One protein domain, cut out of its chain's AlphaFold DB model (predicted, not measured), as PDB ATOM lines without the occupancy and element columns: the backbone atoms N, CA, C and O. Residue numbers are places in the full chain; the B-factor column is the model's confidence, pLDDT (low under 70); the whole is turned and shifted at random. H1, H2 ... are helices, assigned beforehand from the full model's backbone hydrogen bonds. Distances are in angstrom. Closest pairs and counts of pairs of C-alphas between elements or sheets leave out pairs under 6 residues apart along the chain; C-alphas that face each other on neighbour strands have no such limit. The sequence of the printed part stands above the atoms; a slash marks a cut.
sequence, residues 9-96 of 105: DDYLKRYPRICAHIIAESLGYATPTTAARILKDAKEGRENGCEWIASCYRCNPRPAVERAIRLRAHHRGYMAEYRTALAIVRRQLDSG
ATOM      1  N   ASP A   9      44.415 -28.834  34.733       92.56
ATOM      2  CA  ASP A   9      44.961 -27.597  35.300       92.56
ATOM      3  C   ASP A   9      46.495 -27.601  35.324       92.56
ATOM      4  O   ASP A   9      47.117 -26.577  35.031       92.56
ATOM      5  N   ASP A  10      47.122 -28.754  35.582       94.56
ATOM      6  CA  ASP A  10      48.581 -28.894  35.496       94.56
ATOM      7  C   ASP A  10      49.065 -28.657  34.063       94.56
ATOM      8  O   ASP A  10      50.054 -27.957  33.831       94.56
ATOM      9  N   TYR A  11      48.336 -29.182  33.074       96.81
ATOM     10  CA  TYR A  11      48.627 -28.935  31.662       96.81
ATOM     11  C   TYR A  11      48.406 -27.473  31.271       96.81
ATOM     12  O   TYR A  11      49.210 -26.932  30.511       96.81
ATOM     13  N   LEU A  12      47.366 -26.823  31.793       95.62
ATOM     14  CA  LEU A  12      47.082 -25.416  31.524       95.62
ATOM     15  C   LEU A  12      48.189 -24.513  32.087       95.62
ATOM     16  O   LEU A  12      48.692 -23.646  31.371       95.62
ATOM     17  N   LYS A  13      48.631 -24.772  33.326       96.12
ATOM     18  CA  LYS A  13      49.756 -24.079  33.980       96.12
ATOM     19  C   LYS A  13      51.075 -24.324  33.251       96.12
ATOM     20  O   LYS A  13      51.862 -23.400  33.051       96.12
ATOM     21  N   ARG A  14      51.327 -25.569  32.836       96.94
ATOM     22  CA  ARG A  14      52.589 -25.967  32.202       96.94
ATOM     23  C   ARG A  14      52.693 -25.531  30.742       96.94
ATOM     24  O   ARG A  14      53.786 -25.195  30.289       96.94
ATOM     25  N   TYR A  15      51.585 -25.540  30.001       97.50
ATOM     26  CA  TYR A  15      51.550 -25.290  28.557       97.50
ATOM     27  C   TYR A  15      50.504 -24.237  28.140       97.50
ATOM     28  O   TYR A  15      49.735 -24.474  27.198       97.50
ATOM     29  N   PRO A  16      50.499 -23.031  28.736       97.75
ATOM     30  CA  PRO A  16      49.464 -22.029  28.467       97.75
ATOM     31  C   PRO A  16      49.440 -21.586  26.998       97.75
ATOM     32  O   PRO A  16      48.384 -21.368  26.412       97.75
ATOM     33  N   ARG A  17      50.613 -21.517  26.356       98.31
ATOM     34  CA  ARG A  17      50.747 -21.125  24.943       98.31
ATOM     35  C   ARG A  17      50.198 -22.180  23.984       98.31
ATOM     36  O   ARG A  17      49.607 -21.827  22.971       98.31
ATOM     37  N   ILE A  18      50.393 -23.464  24.292       98.19
ATOM     38  CA  ILE A  18      49.851 -24.549  23.465       98.19
ATOM     39  C   ILE A  18      48.332 -24.572  23.615       98.19
ATOM     40  O   ILE A  18      47.636 -24.621  22.607       98.19
ATOM     41  N   CYS A  19      47.821 -24.433  24.842       97.81
ATOM     42  CA  CYS A  19      46.385 -24.330  25.087       97.81
ATOM     43  C   CYS A  19      45.773 -23.158  24.309       97.81
ATOM     44  O   CYS A  19      44.796 -23.352  23.600       97.81
ATOM     45  N   ALA A  20      46.399 -21.977  24.322       97.12
ATOM     46  CA  ALA A  20      45.938 -20.834  23.533       97.12
ATOM     47  C   ALA A  20      45.912 -21.106  22.015       97.12
ATOM     48  O   ALA A  20      44.988 -20.679  21.329       97.12
ATOM     49  N   HIS A  21      46.887 -21.841  21.471       98.12
ATOM     50  CA  HIS A  21      46.848 -22.243  20.062       98.12
ATOM     51  C   HIS A  21      45.775 -23.293  19.763       98.12
ATOM     52  O   HIS A  21      45.208 -23.250  18.680       98.12
ATOM     53  N   ILE A  22      45.467 -24.200  20.694       97.75
ATOM     54  CA  ILE A  22      44.342 -25.137  20.548       97.75
ATOM     55  C   ILE A  22      43.016 -24.368  20.524       97.75
ATOM     56  O   ILE A  22      42.175 -24.642  19.675       97.75
ATOM     57  N   ILE A  23      42.854 -23.370  21.401       95.69
ATOM     58  CA  ILE A  23      41.679 -22.484  21.407       95.69
ATOM     59  C   ILE A  23      41.549 -21.777  20.052       95.69
ATOM     60  O   ILE A  23      40.488 -21.843  19.437       95.69
ATOM     61  N   ALA A  24      42.629 -21.168  19.556       95.56
ATOM     62  CA  ALA A  24      42.634 -20.479  18.266       95.56
ATOM     63  C   ALA A  24      42.351 -21.415  17.073       95.56
ATOM     64  O   ALA A  24      41.557 -21.070  16.203       95.56
ATOM     65  N   GLU A  25      42.947 -22.610  17.046       96.38
ATOM     66  CA  GLU A  25      42.693 -23.635  16.017       96.38
ATOM     67  C   GLU A  25      41.236 -24.118  16.047       96.38
ATOM     68  O   GLU A  25      40.649 -24.409  15.007       96.38
ATOM     69  N   SER A  26      40.634 -24.178  17.237       94.25
ATOM     70  CA  SER A  26      39.226 -24.537  17.418       94.25
ATOM     71  C   SER A  26      38.255 -23.392  17.121       94.25
ATOM     72  O   SER A  26      37.064 -23.556  17.348       94.25
ATOM     73  N   LEU A  27      38.733 -22.229  16.662       92.12
ATOM     74  CA  LEU A  27      37.922 -21.019  16.487       92.12
ATOM     75  C   LEU A  27      37.184 -20.612  17.776       92.12
ATOM     76  O   LEU A  27      36.012 -20.254  17.755       92.12
ATOM     77  N   GLY A  28      37.840 -20.749  18.928       88.00
ATOM     78  CA  GLY A  28      37.263 -20.414  20.228       88.00
ATOM     79  C   GLY A  28      36.376 -21.491  20.863       88.00
ATOM     80  O   GLY A  28      36.076 -21.348  22.046       88.00
ATOM     81  N   TYR A  29      36.010 -22.576  20.159       88.88
ATOM     82  CA  TYR A  29      35.157 -23.654  20.699       88.88
ATOM     83  C   TYR A  29      35.705 -24.268  21.994       88.88
ATOM     84  O   TYR A  29      34.944 -24.606  22.903       88.88
ATOM     85  N   ALA A  30      37.025 -24.431  22.096       92.81
ATOM     86  CA  ALA A  30      37.644 -24.932  23.312       92.81
ATOM     87  C   ALA A  30      37.750 -23.825  24.375       92.81
ATOM     88  O   ALA A  30      38.389 -22.797  24.166       92.81
ATOM     89  N   THR A  31      37.204 -24.074  25.569       93.81
ATOM     90  CA  THR A  31      37.579 -23.325  26.783       93.81
ATOM     91  C   THR A  31      39.011 -23.683  27.207       93.81
ATOM     92  O   THR A  31      39.523 -24.722  26.778       93.81
ATOM     93  N   PRO A  32      39.686 -22.905  28.075       95.19
ATOM     94  CA  PRO A  32      41.052 -23.236  28.486       95.19
ATOM     95  C   PRO A  32      41.174 -24.610  29.161       95.19
ATOM     96  O   PRO A  32      42.060 -25.382  28.790       95.19
ATOM     97  N   THR A  33      40.251 -24.979  30.059       94.62
ATOM     98  CA  THR A  33      40.219 -26.334  30.648       94.62
ATOM     99  C   THR A  33      40.010 -27.413  29.581       94.62
ATOM    100  O   THR A  33      40.658 -28.460  29.620       94.62
ATOM    101  N   THR A  34      39.151 -27.158  28.586       95.50
ATOM    102  CA  THR A  34      38.928 -28.089  27.470       95.50
ATOM    103  C   THR A  34      40.186 -28.245  26.620       95.50
ATOM    104  O   THR A  34      40.595 -29.370  26.342       95.50
ATOM    105  N   ALA A  35      40.854 -27.147  26.262       96.94
ATOM    106  CA  ALA A  35      42.106 -27.163  25.511       96.94
ATOM    107  C   ALA A  35      43.211 -27.930  26.253       96.94
ATOM    108  O   ALA A  35      43.932 -28.726  25.647       96.94
ATOM    109  N   ALA A  36      43.305 -27.755  27.572       97.44
ATOM    110  CA  ALA A  36      44.254 -28.492  28.394       97.44
ATOM    111  C   ALA A  36      43.929 -29.991  28.470       97.44
ATOM    112  O   ALA A  36      44.835 -30.821  28.376       97.44
ATOM    113  N   ARG A  37      42.643 -30.359  28.558       97.38
ATOM    114  CA  ARG A  37      42.198 -31.759  28.490       97.38
ATOM    115  C   ARG A  37      42.521 -32.396  27.135       97.38
ATOM    116  O   ARG A  37      43.060 -33.497  27.111       97.38
ATOM    117  N   ILE A  38      42.270 -31.692  26.029       98.25
ATOM    118  CA  ILE A  38      42.636 -32.139  24.672       98.25
ATOM    119  C   ILE A  38      44.144 -32.397  24.585       98.25
ATOM    120  O   ILE A  38      44.563 -33.447  24.101       98.25
ATOM    121  N   LEU A  39      44.970 -31.472  25.091       98.44
ATOM    122  CA  LEU A  39      46.426 -31.625  25.103       98.44
ATOM    123  C   LEU A  39      46.883 -32.825  25.946       98.44
ATOM    124  O   LEU A  39      47.769 -33.570  25.521       98.44
ATOM    125  N   LYS A  40      46.278 -33.023  27.122       97.81
ATOM    126  CA  LYS A  40      46.547 -34.168  27.997       97.81
ATOM    127  C   LYS A  40      46.218 -35.488  27.310       97.81
ATOM    128  O   LYS A  40      47.068 -36.372  27.258       97.81
ATOM    129  N   ASP A  41      45.017 -35.610  26.751       98.12
ATOM    130  CA  ASP A  41      44.580 -36.835  26.080       98.12
ATOM    131  C   ASP A  41      45.423 -37.123  24.830       98.12
ATOM    132  O   ASP A  41      45.838 -38.262  24.629       98.12
ATOM    133  N   ALA A  42      45.808 -36.096  24.062       98.12
ATOM    134  CA  ALA A  42      46.748 -36.247  22.950       98.12
ATOM    135  C   ALA A  42      48.123 -36.764  23.396       98.12
ATOM    136  O   ALA A  42      48.699 -37.629  22.735       98.12
ATOM    137  N   LYS A  43      48.656 -36.251  24.513       96.19
ATOM    138  CA  LYS A  43      49.957 -36.675  25.049       96.19
ATOM    139  C   LYS A  43      49.922 -38.098  25.610       96.19
ATOM    140  O   LYS A  43      50.923 -38.803  25.529       96.19
ATOM    141  N   GLU A  44      48.785 -38.507  26.159       96.06
ATOM    142  CA  GLU A  44      48.584 -39.822  26.780       96.06
ATOM    143  C   GLU A  44      47.999 -40.865  25.814       96.06
ATOM    144  O   GLU A  44      47.793 -42.009  26.207       96.06
ATOM    145  N   GLY A  45      47.752 -40.495  24.553       96.81
ATOM    146  CA  GLY A  45      47.209 -41.398  23.538       96.81
ATOM    147  C   GLY A  45      45.772 -41.843  23.816       96.81
ATOM    148  O   GLY A  45      45.392 -42.939  23.415       96.81
ATOM    149  N   ARG A  46      44.985 -41.018  24.516       97.69
ATOM    150  CA  ARG A  46      43.572 -41.283  24.810       97.69
ATOM    151  C   ARG A  46      42.646 -40.600  23.815       97.69
ATOM    152  O   ARG A  46      42.958 -39.540  23.275       97.69
ATOM    153  N   GLU A  47      41.471 -41.191  23.642       98.00
ATOM    154  CA  GLU A  47      40.360 -40.535  22.964       98.00
ATOM    155  C   GLU A  47      39.846 -39.335  23.768       98.00
ATOM    156  O   GLU A  47      39.923 -39.300  24.999       98.00
ATOM    157  N   ASN A  48      39.290 -38.350  23.064       98.00
ATOM    158  CA  ASN A  48      38.693 -37.167  23.662       98.00
ATOM    159  C   ASN A  48      37.306 -36.910  23.060       98.00
ATOM    160  O   ASN A  48      37.163 -36.721  21.854       98.00
ATOM    161  N   GLY A  49      36.293 -36.899  23.926       95.00
ATOM    162  CA  GLY A  49      34.890 -36.739  23.546       95.00
ATOM    163  C   GLY A  49      34.385 -35.297  23.533       95.00
ATOM    164  O   GLY A  49      33.172 -35.104  23.543       95.00
ATOM    165  N   CYS A  50      35.254 -34.277  23.572       94.44
ATOM    166  CA  CYS A  50      34.759 -32.920  23.353       94.44
ATOM    167  C   CYS A  50      34.180 -32.826  21.935       94.44
ATOM    168  O   CYS A  50      34.719 -33.427  21.004       94.44
ATOM    169  N   GLU A  51      33.083 -32.087  21.773       94.06
ATOM    170  CA  GLU A  51      32.313 -32.060  20.526       94.06
ATOM    171  C   GLU A  51      33.191 -31.766  19.304       94.06
ATOM    172  O   GLU A  51      33.114 -32.468  18.300       94.06
ATOM    173  N   TRP A  52      34.088 -30.782  19.403       94.62
ATOM    174  CA  TRP A  52      35.000 -30.432  18.316       94.62
ATOM    175  C   TRP A  52      35.931 -31.592  17.921       94.62
ATOM    176  O   TRP A  52      36.089 -31.882  16.736       94.62
ATOM    177  N   ILE A  53      36.521 -32.296  18.893       97.94
ATOM    178  CA  ILE A  53      37.405 -33.435  18.610       97.94
ATOM    179  C   ILE A  53      36.609 -34.644  18.109       97.94
ATOM    180  O   ILE A  53      37.030 -35.302  17.155       97.94
ATOM    181  N   ALA A  54      35.444 -34.916  18.694       97.19
ATOM    182  CA  ALA A  54      34.554 -35.981  18.251       97.19
ATOM    183  C   ALA A  54      34.117 -35.769  16.790       97.19
ATOM    184  O   ALA A  54      34.309 -36.653  15.954       97.19
ATOM    185  N   SER A  55      33.628 -34.572  16.465       96.38
ATOM    186  CA  SER A  55      33.066 -34.235  15.154       96.38
ATOM    187  C   SER A  55      34.127 -34.063  14.066       96.38
ATOM    188  O   SER A  55      33.962 -34.576  12.960       96.38
ATOM    189  N   CYS A  56      35.235 -33.368  14.348       96.94
ATOM    190  CA  CYS A  56      36.239 -33.046  13.326       96.94
ATOM    191  C   CYS A  56      37.386 -34.062  13.243       96.94
ATOM    192  O   CYS A  56      38.044 -34.149  12.206       96.94
ATOM    193  N   TYR A  57      37.638 -34.826  14.311       97.44
ATOM    194  CA  TYR A  57      38.808 -35.705  14.420       97.44
ATOM    195  C   TYR A  57      38.477 -37.130  14.890       97.44
ATOM    196  O   TYR A  57      39.393 -37.890  15.206       97.44
ATOM    197  N   ARG A  58      37.194 -37.527  14.909       97.81
ATOM    198  CA  ARG A  58      36.735 -38.878  15.295       97.81
ATOM    199  C   ARG A  58      37.299 -39.317  16.648       97.81
ATOM    200  O   ARG A  58      37.892 -40.385  16.765       97.81
ATOM    201  N   CYS A  59      37.174 -38.443  17.643       98.00
ATOM    202  CA  CYS A  59      37.664 -38.640  19.008       98.00
ATOM    203  C   CYS A  59      39.195 -38.736  19.154       98.00
ATOM    204  O   CYS A  59      39.665 -38.917  20.273       98.00
ATOM    205  N   ASN A  60      39.992 -38.567  18.090       98.44
ATOM    206  CA  ASN A  60      41.453 -38.566  18.173       98.44
ATOM    207  C   ASN A  60      41.998 -37.131  18.340       98.44
ATOM    208  O   ASN A  60      42.050 -36.378  17.364       98.44
ATOM    209  N   PRO A  61      42.455 -36.720  19.539       98.44
ATOM    210  CA  PRO A  61      42.911 -35.350  19.780       98.44
ATOM    211  C   PRO A  61      44.301 -35.047  19.201       98.44
ATOM    212  O   PRO A  61      44.647 -33.881  18.999       98.44
ATOM    213  N   ARG A  62      45.118 -36.070  18.922       98.50
ATOM    214  CA  ARG A  62      46.502 -35.900  18.461       98.50
ATOM    215  C   ARG A  62      46.636 -35.054  17.183       98.50
ATOM    216  O   ARG A  62      47.380 -34.073  17.233       98.50
ATOM    217  N   PRO A  63      45.925 -35.347  16.074       98.44
ATOM    218  CA  PRO A  63      46.015 -34.535  14.859       98.44
ATOM    219  C   PRO A  63      45.583 -33.078  15.072       98.44
ATOM    220  O   PRO A  63      46.155 -32.184  14.448       98.44
ATOM    221  N   ALA A  64      44.628 -32.811  15.970       98.19
ATOM    222  CA  ALA A  64      44.202 -31.450  16.291       98.19
ATOM    223  C   ALA A  64      45.321 -30.653  16.983       98.19
ATOM    224  O   ALA A  64      45.620 -29.524  16.593       98.19
ATOM    225  N   VAL A  65      45.995 -31.262  17.966       98.50
ATOM    226  CA  VAL A  65      47.130 -30.641  18.671       98.50
ATOM    227  C   VAL A  65      48.316 -30.423  17.733       98.50
ATOM    228  O   VAL A  65      48.907 -29.341  17.718       98.50
ATOM    229  N   GLU A  66      48.660 -31.423  16.918       98.50
ATOM    230  CA  GLU A  66      49.735 -31.311  15.926       98.50
ATOM    231  C   GLU A  66      49.450 -30.184  14.926       98.50
ATOM    232  O   GLU A  66      50.339 -29.384  14.616       98.50
ATOM    233  N   ARG A  67      48.198 -30.065  14.467       98.00
ATOM    234  CA  ARG A  67      47.770 -28.990  13.572       98.00
ATOM    235  C   ARG A  67      47.860 -27.619  14.241       98.00
ATOM    236  O   ARG A  67      48.490 -26.742  13.651       98.00
ATOM    237  N   ALA A  68      47.368 -27.466  15.471       97.75
ATOM    238  CA  ALA A  68      47.458 -26.215  16.228       97.75
ATOM    239  C   ALA A  68      48.916 -25.744  16.406       97.75
ATOM    240  O   ALA A  68      49.232 -24.558  16.278       97.75
ATOM    241  N   ILE A  69      49.844 -26.673  16.660       98.00
ATOM    242  CA  ILE A  69      51.276 -26.360  16.767       98.00
ATOM    243  C   ILE A  69      51.858 -26.001  15.397       98.00
ATOM    244  O   ILE A  69      52.609 -25.028  15.280       98.00
ATOM    245  N   ARG A  70      51.535 -26.772  14.354       98.25
ATOM    246  CA  ARG A  70      52.040 -26.556  12.992       98.25
ATOM    247  C   ARG A  70      51.584 -25.212  12.426       98.25
ATOM    248  O   ARG A  70      52.398 -24.502  11.845       98.25
ATOM    249  N   LEU A  71      50.324 -24.845  12.644       96.62
ATOM    250  CA  LEU A  71      49.703 -23.625  12.125       96.62
ATOM    251  C   LEU A  71      49.823 -22.418  13.066       96.62
ATOM    252  O   LEU A  71      49.255 -21.370  12.783       96.62
ATOM    253  N   ARG A  72      50.630 -22.498  14.135       96.19
ATOM    254  CA  ARG A  72      50.781 -21.437  15.153       96.19
ATOM    255  C   ARG A  72      51.094 -20.032  14.619       96.19
ATOM    256  O   ARG A  72      50.810 -19.050  15.296       96.19
ATOM    257  N   ALA A  73      51.689 -19.926  13.431       95.62
ATOM    258  CA  ALA A  73      51.970 -18.645  12.778       95.62
ATOM    259  C   ALA A  73      50.726 -17.995  12.130       95.62
ATOM    260  O   ALA A  73      50.716 -16.779  11.928       95.62
ATOM    261  N   HIS A  74      49.692 -18.792  11.839       94.62
ATOM    262  CA  HIS A  74      48.468 -18.419  11.122       94.62
ATOM    263  C   HIS A  74      47.266 -18.144  12.035       94.62
ATOM    264  O   HIS A  74      46.227 -17.720  11.545       94.62
ATOM    265  N   HIS A  75      47.400 -18.342  13.348       95.25
ATOM    266  CA  HIS A  75      46.363 -18.028  14.335       95.25
ATOM    267  C   HIS A  75      46.211 -16.514  14.522       95.25
ATOM    268  O   HIS A  75      46.777 -15.923  15.445       95.25
ATOM    269  N   ARG A  76      45.504 -15.890  13.576       93.06
ATOM    270  CA  ARG A  76      45.201 -14.458  13.495       93.06
ATOM    271  C   ARG A  76      43.821 -14.277  12.861       93.06
ATOM    272  O   ARG A  76      43.462 -15.033  11.964       93.06
ATOM    273  N   GLY A  77      43.103 -13.229  13.257       86.94
ATOM    274  CA  GLY A  77      41.793 -12.885  12.695       86.94
ATOM    275  C   GLY A  77      40.624 -13.262  13.603       86.94
ATOM    276  O   GLY A  77      40.820 -13.669  14.748       86.94
ATOM    277  N   TYR A  78      39.409 -13.072  13.087       83.12
ATOM    278  CA  TYR A  78      38.164 -13.302  13.823       83.12
ATOM    279  C   TYR A  78      38.096 -14.745  14.339       83.12
ATOM    280  O   TYR A  78      38.372 -15.676  13.584       83.12
ATOM    281  N   MET A  79      37.805 -14.919  15.631       83.50
ATOM    282  CA  MET A  79      37.757 -16.212  16.336       83.50
ATOM    283  C   MET A  79      39.053 -17.049  16.386       83.50
ATOM    284  O   MET A  79      39.109 -18.048  17.097       83.50
ATOM    285  N   ALA A  80      40.121 -16.636  15.698       89.12
ATOM    286  CA  ALA A  80      41.384 -17.372  15.596       89.12
ATOM    287  C   ALA A  80      42.589 -16.606  16.178       89.12
ATOM    288  O   ALA A  80      43.732 -17.033  16.008       89.12
ATOM    289  N   GLU A  81      42.376 -15.461  16.836       93.38
ATOM    290  CA  GLU A  81      43.467 -14.650  17.388       93.38
ATOM    291  C   GLU A  81      44.094 -15.302  18.637       93.38
ATOM    292  O   GLU A  81      43.562 -15.244  19.748       93.38
ATOM    293  N   TYR A  82      45.291 -15.864  18.470       95.75
ATOM    294  CA  TYR A  82      46.149 -16.338  19.551       95.75
ATOM    295  C   TYR A  82      46.327 -15.369  20.737       95.75
ATOM    296  O   TYR A  82      46.324 -15.834  21.874       95.75
ATOM    297  N   ARG A  83      46.531 -14.057  20.540       94.88
ATOM    298  CA  ARG A  83      46.765 -13.134  21.672       94.88
ATOM    299  C   ARG A  83      45.531 -13.026  22.558       94.88
ATOM    300  O   ARG A  83      45.676 -13.044  23.779       94.88
ATOM    301  N   THR A  84      44.347 -12.988  21.954       93.44
ATOM    302  CA  THR A  84      43.069 -13.036  22.673       93.44
ATOM    303  C   THR A  84      42.920 -14.372  23.400       93.44
ATOM    304  O   THR A  84      42.660 -14.386  24.601       93.44
ATOM    305  N   ALA A  85      43.210 -15.495  22.731       94.56
ATOM    306  CA  ALA A  85      43.168 -16.818  23.359       94.56
ATOM    307  C   ALA A  85      44.131 -16.918  24.555       94.56
ATOM    308  O   ALA A  85      43.785 -17.459  25.605       94.56
ATOM    309  N   LEU A  86      45.340 -16.367  24.430       96.25
ATOM    310  CA  LEU A  86      46.332 -16.358  25.499       96.25
ATOM    311  C   LEU A  86      45.906 -15.472  26.672       96.25
ATOM    312  O   LEU A  86      46.164 -15.833  27.818       96.25
ATOM    313  N   ALA A  87      45.265 -14.332  26.408       94.12
ATOM    314  CA  ALA A  87      44.721 -13.475  27.455       94.12
ATOM    315  C   ALA A  87      43.636 -14.202  28.263       94.12
ATOM    316  O   ALA A  87      43.636 -14.121  29.488       94.12
ATOM    317  N   ILE A  88      42.781 -14.982  27.597       92.88
ATOM    318  CA  ILE A  88      41.761 -15.811  28.252       92.88
ATOM    319  C   ILE A  88      42.408 -16.895  29.125       92.88
ATOM    320  O   ILE A  88      42.039 -17.047  30.287       92.88
ATOM    321  N   VAL A  89      43.406 -17.614  28.596       95.44
ATOM    322  CA  VAL A  89      44.159 -18.621  29.367       95.44
ATOM    323  C   VAL A  89      44.787 -17.997  30.613       95.44
ATOM    324  O   VAL A  89      44.684 -18.559  31.699       95.44
ATOM    325  N   ARG A  90      45.424 -16.829  30.469       95.25
ATOM    326  CA  ARG A  90      46.042 -16.110  31.591       95.25
ATOM    327  C   ARG A  90      45.014 -15.677  32.622       95.25
ATOM    328  O   ARG A  90      45.214 -15.956  33.791       95.25
ATOM    329  N   ARG A  91      43.886 -15.109  32.189       93.69
ATOM    330  CA  ARG A  91      42.800 -14.733  33.098       93.69
ATOM    331  C   ARG A  91      42.350 -15.923  33.944       93.69
ATOM    332  O   ARG A  91      42.278 -15.782  35.155       93.69
ATOM    333  N   GLN A  92      42.112 -17.087  33.336       94.31
ATOM    334  CA  GLN A  92      41.725 -18.275  34.100       94.31
ATOM    335  C   GLN A  92      42.817 -18.722  35.081       94.31
ATOM    336  O   GLN A  92      42.500 -19.143  36.189       94.31
ATOM    337  N   LEU A  93      44.094 -18.642  34.700       94.88
ATOM    338  CA  LEU A  93      45.201 -18.978  35.601       94.88
ATOM    339  C   LEU A  93      45.329 -17.991  36.772       94.88
ATOM    340  O   LEU A  93      45.663 -18.418  37.874       94.88
ATOM    341  N   ASP A  94      45.052 -16.710  36.534       94.62
ATOM    342  CA  ASP A  94      45.207 -15.641  37.521       94.62
ATOM    343  C   ASP A  94      44.008 -15.556  38.481       94.62
ATOM    344  O   ASP A  94      44.196 -15.352  39.679       94.62
ATOM    345  N   SER A  95      42.776 -15.713  37.979       92.44
ATOM    346  CA  SER A  95      41.548 -15.554  38.776       92.44
ATOM    347  C   SER A  95      40.831 -16.861  39.113       92.44
ATOM    348  O   SER A  95      39.909 -16.854  39.925       92.44
ATOM    349  N   GLY A  96      41.196 -17.979  38.480       89.50
ATOM    350  CA  GLY A  96      40.447 -19.238  38.555       89.50
ATOM    351  C   GLY A  96      39.140 -19.235  37.751       89.50
ATOM    352  O   GLY A  96      38.490 -20.274  37.631       89.50
TER     353      GLY A  96
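Overview. This is residues 9 to 96 of the 105 residues of an uncharacterized protein of Phycisphaerae bacterium (UniProt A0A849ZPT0). The longest helix, H6, makes one end of a compact body; H2, in the middle, packs on it, and H3 and H5 cross H2 and reach toward the other end, where H4 packs on H5. H1 packs across H3. The printed part has 88 residues, class all helix, six named helices in order H1 to H6, radius of gyration of the C-alphas 11.7 A, spans 30 by 27 by 20 A.

Along the chain. Find C-alpha 82 at (46.149, -16.338, 19.551); from there H6 runs 19.8 A to residue 95. H1, residues 9 to 14, begins at (44.961, -27.597, 35.300). H2 is residues 16 to 25, H3 32 to 44, H4 51 to 57, H5 61 to 70.

Arrangement. H6 touches H2 at a steep tilt of 48 degrees, closest C-alphas Ala 85 and Ala 20, 4.9 A. The hub, H3, touches four helices, among them H2, closest C-alphas Ala 35 and Cys 19, 5.1 A. In all six helices every O i to N i+4 pair is within hydrogen-bond range.

Size, cuts and confidence. The farthest C-alphas, Arg 58 and Ser 95, are 33.4 A apart. The link H5 to H6 is long. The printed part has no cut; no printed residue is under 70 in pLDDT.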